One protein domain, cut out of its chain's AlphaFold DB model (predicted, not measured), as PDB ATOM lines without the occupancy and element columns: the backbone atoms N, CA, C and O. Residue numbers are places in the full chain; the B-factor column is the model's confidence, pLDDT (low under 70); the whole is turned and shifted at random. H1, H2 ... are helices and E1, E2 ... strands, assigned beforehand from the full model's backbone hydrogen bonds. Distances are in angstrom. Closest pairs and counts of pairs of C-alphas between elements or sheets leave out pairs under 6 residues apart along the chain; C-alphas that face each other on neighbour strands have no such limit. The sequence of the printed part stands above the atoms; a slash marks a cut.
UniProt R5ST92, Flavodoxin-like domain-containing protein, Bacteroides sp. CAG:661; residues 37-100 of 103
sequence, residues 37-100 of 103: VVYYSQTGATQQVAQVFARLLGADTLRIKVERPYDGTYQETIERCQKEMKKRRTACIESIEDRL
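AT A GLANCE: This is residues 37 to 100 of the 103 residues of the protein "Flavodoxin-like domain-containing protein" of Bacteroides sp. CAG:661 (UniProt R5ST92). Look for a small three-stranded sheet with H1 over one face, making two layers, and the other face bare; H2 lies off the sheet, beyond one end, where residues 82 to 88 stick out. The 64 printed residues hold two named helices and three named strands, E1 H1 E2 H2 E3, class mixed; the mixed sheet runs E1, E2, E3. The whole is loose, radius of gyration of the C-alphas 14.0 A, spanning 40 by 20 by 15 A.

HOW THE PARTS SIT: Start at inner strand E2, residues 60 to 66: it is parallel to E1, residues 37 to 39 (N 39 to O 62, 3.0 A), and antiparallel to E3, residues 93 to 99 (N 65 to O 95, 2.9 A). H1, residues 45 to 57, lies over E1, height over the sheet 8.0 A; their closest C-alphas, Val 37 and Ala 50, are 6.4 A apart. E1, H1, E2 form a strand-helix-strand unit, parallel strands joined through a helix, its crossover right-handed. H2, residues 74 to 86, is apart from H1. Both helices have every O i to N i+4 pair within hydrogen-bond range.

IN THESE COORDINATES: Find C-alpha 37, where E1 begins, at (-37.741, 15.387, 30.009). H1 runs 19.1 A, E2 19.9 A, H2 18.5 A; E3 ends at C-alpha 99, (-42.718, 6.989, 26.791).

THE WHOLE: The farthest C-alphas, Gly 58 and Lys 86, are 40.3 A apart. The printed part has no cut and no long link; pLDDT is under 70 at residues 90, 92 and 98 to 100.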
ATOM      1  N   VAL A  37     -38.794  14.972  30.941       95.88
ATOM      2  CA  VAL A  37     -37.741  15.387  30.009       95.88
ATOM      3  C   VAL A  37     -38.325  15.458  28.602       95.88
ATOM      4  O   VAL A  37     -38.541  14.434  27.951       95.88
ATOM      5  N   VAL A  38     -38.558  16.682  28.125       95.69
ATOM      6  CA  VAL A  38     -39.041  16.960  26.765       95.69
ATOM      7  C   VAL A  38     -37.857  17.236  25.843       95.69
ATOM      8  O   VAL A  38     -37.033  18.101  26.144       95.69
ATOM      9  N   TYR A  39     -37.754  16.526  24.717       95.25
ATOM     10  CA  TYR A  39     -36.623  16.693  23.799       95.25
ATOM     11  C   TYR A  39     -36.983  16.467  22.327       95.25
ATOM     12  O   TYR A  39     -37.917  15.747  21.988       95.25
ATOM     13  N   TYR A  40     -36.170  17.037  21.438       93.44
ATOM     14  CA  TYR A  40     -36.122  16.704  20.015       93.44
ATOM     15  C   TYR A  40     -34.770  16.064  19.688       93.44
ATOM     16  O   TYR A  40     -33.743  16.440  20.256       93.44
ATOM     17  N   SER A  41     -34.746  15.106  18.761       93.50
ATOM     18  CA  SER A  41     -33.495  14.563  18.235       93.50
ATOM     19  C   SER A  41     -33.657  14.116  16.788       93.50
ATOM     20  O   SER A  41     -34.529  13.302  16.490       93.50
ATOM     21  N   GLN A  42     -32.795  14.639  15.917       89.44
ATOM     22  CA  GLN A  42     -32.734  14.280  14.501       89.44
ATOM     23  C   GLN A  42     -31.971  12.961  14.308       89.44
ATOM     24  O   GLN A  42     -32.522  11.999  13.793       89.44
ATOM     25  N   THR A  43     -30.725  12.901  14.791       91.56
ATOM     26  CA  THR A  43     -29.808  11.757  14.613       91.56
ATOM     27  C   THR A  43     -29.604  10.919  15.880       91.56
ATOM     28  O   THR A  43     -28.827   9.970  15.883       91.56
ATOM     29  N   GLY A  44     -30.288  11.251  16.978       93.94
ATOM     30  CA  GLY A  44     -30.262  10.480  18.226       93.94
ATOM     31  C   GLY A  44     -29.276  10.970  19.293       93.94
ATOM     32  O   GLY A  44     -29.374  10.525  20.433       93.94
ATOM     33  N   ALA A  45     -28.380  11.920  19.000       96.12
ATOM     34  CA  ALA A  45     -27.435  12.439  19.999       96.12
ATOM     35  C   ALA A  45     -28.156  13.029  21.231       96.12
ATOM     36  O   ALA A  45     -27.923  12.615  22.367       96.12
ATOM     37  N   THR A  46     -29.119  13.927  21.009       96.81
ATOM     38  CA  THR A  46     -29.934  14.515  22.087       96.81
ATOM     39  C   THR A  46     -30.791  13.475  22.810       96.81
ATOM     40  O   THR A  46     -31.017  13.602  24.009       96.81
ATOM     41  N   GLN A  47     -31.238  12.421  22.115       96.38
ATOM     42  CA  GLN A  47     -31.978  11.323  22.742       96.38
ATOM     43  C   GLN A  47     -31.127  10.604  23.795       96.38
ATOM     44  O   GLN A  47     -31.633  10.295  24.873       96.38
ATOM     45  N   GLN A  48     -29.842  10.368  23.521       97.56
ATOM     46  CA  GLN A  48     -28.944   9.734  24.492       97.56
ATOM     47  C   GLN A  48     -28.804  10.587  25.759       97.56
ATOM     48  O   GLN A  48     -28.914  10.068  26.869       97.56
ATOM     49  N   VAL A  49     -28.657  11.906  25.605       97.88
ATOM     50  CA  VAL A  49     -28.584  12.847  26.736       97.88
ATOM     51  C   VAL A  49     -29.907  12.895  27.513       97.88
ATOM     52  O   VAL A  49     -29.905  12.823  28.740       97.88
ATOM     53  N   ALA A  50     -31.050  12.932  26.823       97.19
ATOM     54  CA  ALA A  50     -32.367  12.901  27.461       97.19
ATOM     55  C   ALA A  50     -32.572  11.628  28.302       97.19
ATOM     56  O   ALA A  50     -33.094  11.694  29.413       97.19
ATOM     57  N   GLN A  51     -32.094  10.477  27.818       96.44
ATOM     58  CA  GLN A  51     -32.127   9.219  28.568       96.44
ATOM     59  C   GLN A  51     -31.199   9.219  29.792       96.44
ATOM     60  O   GLN A  51     -31.464   8.504  30.759       96.44
ATOM     61  N   VAL A  52     -30.102   9.982  29.779       97.75
ATOM     62  CA  VAL A  52     -29.271  10.183  30.977       97.75
ATOM     63  C   VAL A  52     -30.054  10.973  32.025       97.75
ATOM     64  O   VAL A  52     -30.161  10.511  33.159       97.75
ATOM     65  N   PHE A  53     -30.681  12.092  31.652       96.94
ATOM     66  CA  PHE A  53     -31.505  12.872  32.584       96.94
ATOM     67  C   PHE A  53     -32.691  12.081  33.133       96.94
ATOM     68  O   PHE A  53     -32.931  12.109  34.337       96.94
ATOM     69  N   ALA A  54     -33.384  11.325  32.279       95.62
ATOM     70  CA  ALA A  54     -34.499  10.479  32.692       95.62
ATOM     71  C   ALA A  54     -34.099   9.479  33.782       95.62
ATOM     72  O   ALA A  54     -34.787   9.347  34.790       95.62
ATOM     73  N   ARG A  55     -32.937   8.835  33.621       95.06
ATOM     74  CA  ARG A  55     -32.401   7.886  34.607       95.06
ATOM     75  C   ARG A  55     -31.976   8.563  35.906       95.06
ATOM     76  O   ARG A  55     -32.277   8.043  36.971       95.06
ATOM     77  N   LEU A  56     -31.293   9.707  35.824       96.25
ATOM     78  CA  LEU A  56     -30.803  10.423  37.007       96.25
ATOM     79  C   LEU A  56     -31.932  11.025  37.850       96.25
ATOM     80  O   LEU A  56     -31.808  11.105  39.067       96.25
ATOM     81  N   LEU A  57     -33.016  11.457  37.205       93.88
ATOM     82  CA  LEU A  57     -34.127  12.149  37.856       93.88
ATOM     83  C   LEU A  57     -35.334  11.242  38.138       93.88
ATOM     84  O   LEU A  57     -36.294  11.710  38.745       93.88
ATOM     85  N   GLY A  58     -35.320   9.986  37.675       92.62
ATOM     86  CA  GLY A  58     -36.514   9.133  37.675       92.62
ATOM     87  C   GLY A  58     -37.665   9.771  36.889       92.62
ATOM     88  O   GLY A  58     -38.805   9.763  37.342       92.62
ATOM     89  N   ALA A  59     -37.339  10.411  35.762       93.38
ATOM     90  CA  ALA A  59     -38.263  11.221  34.980       93.38
ATOM     91  C   ALA A  59     -38.823  10.456  33.780       93.38
ATOM     92  O   ALA A  59     -38.115   9.662  33.152       93.38
ATOM     93  N   ASP A  60     -40.048  10.797  33.396       94.75
ATOM     94  CA  ASP A  60     -40.604  10.390  32.111       94.75
ATOM     95  C   ASP A  60     -39.911  11.123  30.960       94.75
ATOM     96  O   ASP A  60     -39.334  12.205  31.127       94.75
ATOM     97  N   THR A  61     -39.981  10.542  29.763       94.31
ATOM     98  CA  THR A  61     -39.443  11.161  28.548       94.31
ATOM     99  C   THR A  61     -40.525  11.375  27.512       94.31
ATOM    100  O   THR A  61     -41.299  10.460  27.233       94.31
ATOM    101  N   LEU A  62     -40.488  12.544  26.879       94.94
ATOM    102  CA  LEU A  62     -41.425  12.948  25.844       94.94
ATOM    103  C   LEU A  62     -40.646  13.457  24.633       94.94
ATOM    104  O   LEU A  62     -39.912  14.449  24.713       94.94
ATOM    105  N   ARG A  63     -40.762  12.742  23.509       93.88
ATOM    106  CA  ARG A  63     -40.053  13.086  22.270       93.88
ATOM    107  C   ARG A  63     -40.950  13.916  21.362       93.88
ATOM    108  O   ARG A  63     -42.054  13.507  21.016       93.88
ATOM    109  N   ILE A  64     -40.430  15.053  20.915       92.69
ATOM    110  CA  ILE A  64     -41.054  15.889  19.893       92.69
ATOM    111  C   ILE A  64     -40.807  15.253  18.521       92.69
ATOM    112  O   ILE A  64     -39.651  15.031  18.141       92.69
ATOM    113  N   LYS A  65     -41.878  15.015  17.758       89.25
ATOM    114  CA  LYS A  65     -41.813  14.684  16.331       89.25
ATOM    115  C   LYS A  65     -42.189  15.886  15.482       89.25
ATOM    116  O   LYS A  65     -43.194  16.547  15.733       89.25
ATOM    117  N   VAL A  66     -41.387  16.157  14.462       88.19
ATOM    118  CA  VAL A  66     -41.683  17.179  13.454       88.19
ATOM    119  C   VAL A  66     -42.383  16.528  12.268       88.19
ATOM    120  O   VAL A  66     -41.932  15.493  11.799       88.19
ATOM    121  N   GLU A  67     -43.444  17.158  11.762       86.62
ATOM    122  CA  GLU A  67     -44.236  16.660  10.616       86.62
ATOM    123  C   GLU A  67     -43.388  16.543   9.351       86.62
ATOM    124  O   GLU A  67     -43.560  15.650   8.529       86.62
ATOM    125  N   ARG A  68     -42.434  17.465   9.203       87.50
ATOM    126  CA  ARG A  68     -41.475  17.479   8.102       87.50
ATOM    127  C   ARG A  68     -40.065  17.399   8.666       87.50
ATOM    128  O   ARG A  68     -39.587  18.434   9.160       87.50
ATOM    129  N   PRO A  69     -39.417  16.219   8.597       87.50
ATOM    130  CA  PRO A  69     -38.032  16.030   9.008       87.50
ATOM    131  C   PRO A  69     -37.097  17.084   8.408       87.50
ATOM    132  O   PRO A  69     -37.357  17.649   7.347       87.50
ATOM    133  N   TYR A  70     -36.010  17.379   9.115       86.94
ATOM    134  CA  TYR A  70     -34.902  18.161   8.568       86.94
ATOM    135  C   TYR A  70     -33.948  17.179   7.879       86.94
ATOM    136  O   TYR A  70     -32.993  16.722   8.482       86.94
ATOM    137  N   ASP A  71     -34.268  16.735   6.673       87.06
ATOM    138  CA  ASP A  71     -33.515  15.717   5.920       87.06
ATOM    139  C   ASP A  71     -32.489  16.308   4.938       87.06
ATOM    140  O   ASP A  71     -31.620  15.591   4.445       87.06
ATOM    141  N   GLY A  72     -32.565  17.615   4.694       89.31
ATOM    142  CA  GLY A  72     -31.601  18.353   3.888       89.31
ATOM    143  C   GLY A  72     -30.278  18.655   4.596       89.31
ATOM    144  O   GLY A  72     -30.033  18.332   5.761       89.31
ATOM    145  N   THR A  73     -29.415  19.354   3.873       93.56
ATOM    146  CA  THR A  73     -28.170  19.927   4.375       93.56
ATOM    147  C   THR A  73     -28.425  20.978   5.460       93.56
ATOM    148  O   THR A  73     -29.530  21.507   5.639       93.56
ATOM    149  N   TYR A  74     -27.357  21.344   6.172       89.62
ATOM    150  CA  TYR A  74     -27.392  22.472   7.099       89.62
ATOM    151  C   TYR A  74     -27.914  23.745   6.415       89.62
ATOM    152  O   TYR A  74     -28.797  24.412   6.948       89.62
ATOM    153  N   GLN A  75     -27.424  24.041   5.210       95.25
ATOM    154  CA  GLN A  75     -27.800  25.249   4.484       95.25
ATOM    155  C   GLN A  75     -29.294  25.263   4.129       95.25
ATOM    156  O   GLN A  75     -29.980  26.244   4.412       95.25
ATOM    157  N   GLU A  76     -29.829  24.149   3.624       94.06
ATOM    158  CA  GLU A  76     -31.262  24.005   3.319       94.06
ATOM    159  C   GLU A  76     -32.132  24.146   4.579       94.06
ATOM    160  O   GLU A  76     -33.209  24.750   4.547       94.06
ATOM    161  N   THR A  77     -31.645  23.655   5.722       91.38
ATOM    162  CA  THR A  77     -32.313  23.820   7.020       91.38
ATOM    163  C   THR A  77     -32.367  25.290   7.446       91.38
ATOM    164  O   THR A  77     -33.413  25.763   7.904       91.38
ATOM    165  N   ILE A  78     -31.275  26.039   7.264       93.50
ATOM    166  CA  ILE A  78     -31.229  27.478   7.563       93.50
ATOM    167  C   ILE A  78     -32.174  28.258   6.646       93.50
ATOM    168  O   ILE A  78     -32.946  29.092   7.126       93.50
ATOM    169  N   GLU A  79     -32.178  27.968   5.347       93.44
ATOM    170  CA  GLU A  79     -33.069  28.618   4.381       93.44
ATOM    171  C   GLU A  79     -34.545  28.357   4.693       93.44
ATOM    172  O   GLU A  79     -35.370  29.282   4.682       93.44
ATOM    173  N   ARG A  80     -34.883  27.110   5.047       91.44
ATOM    174  CA  ARG A  80     -36.217  26.747   5.535       91.44
ATOM    175  C   ARG A  80     -36.589  27.571   6.767       91.44
ATOM    176  O   ARG A  80     -37.654  28.189   6.766       91.44
ATOM    177  N   CYS A  81     -35.715  27.627   7.769       88.56
ATOM    178  CA  CYS A  81     -35.948  28.379   9.003       88.56
ATOM    179  C   CYS A  81     -36.211  29.868   8.719       88.56
ATOM    180  O   CYS A  81     -37.217  30.427   9.157       88.56
ATOM    181  N   GLN A  82     -35.385  30.505   7.885       91.50
ATOM    182  CA  GLN A  82     -35.576  31.905   7.494       91.50
ATOM    183  C   GLN A  82     -36.914  32.135   6.775       91.50
ATOM    184  O   GLN A  82     -37.601  33.130   7.023       91.50
ATOM    185  N   LYS A  83     -37.305  31.220   5.881       91.38
ATOM    186  CA  LYS A  83     -38.581  31.284   5.158       91.38
ATOM    187  C   LYS A  83     -39.777  31.118   6.098       91.38
ATOM    188  O   LYS A  83     -40.774  31.818   5.920       91.38
ATOM    189  N   GLU A  84     -39.691  30.219   7.074       89.56
ATOM    190  CA  GLU A  84     -40.716  30.009   8.103       89.56
ATOM    191  C   GLU A  84     -40.856  31.248   9.001       89.56
ATOM    192  O   GLU A  84     -41.961  31.783   9.126       89.56
ATOM    193  N   MET A  85     -39.743  31.805   9.494       86.44
ATOM    194  CA  MET A  85     -39.725  33.021  10.318       86.44
ATOM    195  C   MET A  85     -40.319  34.236   9.596       86.44
ATOM    196  O   MET A  85     -41.171  34.928  10.155       86.44
ATOM    197  N   LYS A  86     -39.942  34.474   8.329       92.19
ATOM    198  CA  LYS A  86     -40.525  35.551   7.499       92.19
ATOM    199  C   LYS A  86     -42.042  35.415   7.365       92.19
ATOM    200  O   LYS A  86     -42.751  36.413   7.304       92.19
ATOM    201  N   LYS A  87     -42.544  34.179   7.340       91.31
ATOM    202  CA  LYS A  87     -43.975  33.858   7.256       91.31
ATOM    203  C   LYS A  87     -44.660  33.771   8.624       91.31
ATOM    204  O   LYS A  87     -45.830  33.403   8.662       91.31
ATOM    205  N   ARG A  88     -43.957  34.084   9.725       85.00
ATOM    206  CA  ARG A  88     -44.414  33.895  11.117       85.00
ATOM    207  C   ARG A  88     -44.943  32.479  11.381       85.00
ATOM    208  O   ARG A  88     -45.907  32.296  12.118       85.00
ATOM    209  N   ARG A  89     -44.330  31.481  10.746       79.00
ATOM    210  CA  ARG A  89     -44.623  30.063  10.956       79.00
ATOM    211  C   ARG A  89     -43.535  29.452  11.826       79.00
ATOM    212  O   ARG A  89     -42.367  29.799  11.687       79.00
ATOM    213  N   THR A  90     -43.936  28.551  12.706       69.31
ATOM    214  CA  THR A  90     -43.039  27.669  13.452       69.31
ATOM    215  C   THR A  90     -42.985  26.304  12.773       69.31
ATOM    216  O   THR A  90     -43.843  25.982  11.944       69.31
ATOM    217  N   ALA A  91     -41.978  25.501  13.115       70.62
ATOM    218  CA  ALA A  91     -41.916  24.118  12.670       70.62
ATOM    219  C   ALA A  91     -43.193  23.375  13.098       70.62
ATOM    220  O   ALA A  91     -43.572  23.408  14.271       70.62
ATOM    221  N   CYS A  92     -43.862  22.726  12.145       68.50
ATOM    222  CA  CYS A  92     -45.055  21.935  12.426       68.50
ATOM    223  C   CYS A  92     -44.661  20.672  13.203       68.50
ATOM    224  O   CYS A  92     -43.836  19.876  12.745       68.50
ATOM    225  N   ILE A  93     -45.237  20.520  14.395       75.88
ATOM    226  CA  ILE A  93     -45.085  19.340  15.246       75.88
ATOM    227  C   ILE A  93     -46.133  18.321  14.795       75.88
ATOM    228  O   ILE A  93     -47.313  18.651  14.735       75.88
ATOM    229  N   GLU A  94     -45.694  17.108  14.464       71.75
ATOM    230  CA  GLU A  94     -46.583  16.006  14.071       71.75
ATOM    231  C   GLU A  94     -47.259  15.398  15.293       71.75
ATOM    232  O   GLU A  94     -48.459  15.149  15.315       71.75
ATOM    233  N   SER A  95     -46.444  15.109  16.307       70.50
ATOM    234  CA  SER A  95     -46.862  14.311  17.440       70.50
ATOM    235  C   SER A  95     -45.891  14.455  18.603       70.50
ATOM    236  O   SER A  95     -44.724  14.835  18.462       70.50
ATOM    237  N   ILE A  96     -46.423  14.125  19.764       75.19
ATOM    238  CA  ILE A  96     -45.716  13.996  21.015       75.19
ATOM    239  C   ILE A  96     -45.742  12.505  21.355       75.19
ATOM    240  O   ILE A  96     -46.804  11.949  21.623       75.19
ATOM    241  N   GLU A  97     -44.585  11.844  21.298       72.31
ATOM    242  CA  GLU A  97     -44.486  10.452  21.739       72.31
ATOM    243  C   GLU A  97     -44.204  10.404  23.234       72.31
ATOM    244  O   GLU A  97     -43.108  10.756  23.689       72.31
ATOM    245  N   ASP A  98     -45.196   9.920  23.971       63.75
ATOM    246  CA  ASP A  98     -45.071   9.598  25.379       63.75
ATOM    247  C   ASP A  98     -44.412   8.233  25.543       63.75
ATOM    248  O   ASP A  98     -44.913   7.203  25.088       63.75
ATOM    249  N   ARG A  99     -43.282   8.218  26.246       62.25
ATOM    250  CA  ARG A  99     -42.718   6.989  26.791       62.25
ATOM    251  C   ARG A  99     -42.743   7.106  28.305       62.25
ATOM    252  O   ARG A  99     -41.725   7.410  28.928       62.25
ATOM    253  N   LEU A 100     -43.946   6.922  28.844       57.50
ATOM    254  CA  LEU A 100     -44.212   6.897  30.278       57.50
ATOM    255  C   LEU A 100     -43.601   5.622  30.855       57.50
ATOM    256  O   LEU A 100     -43.894   4.516  30.394       57.50
TER     257      LEU A 100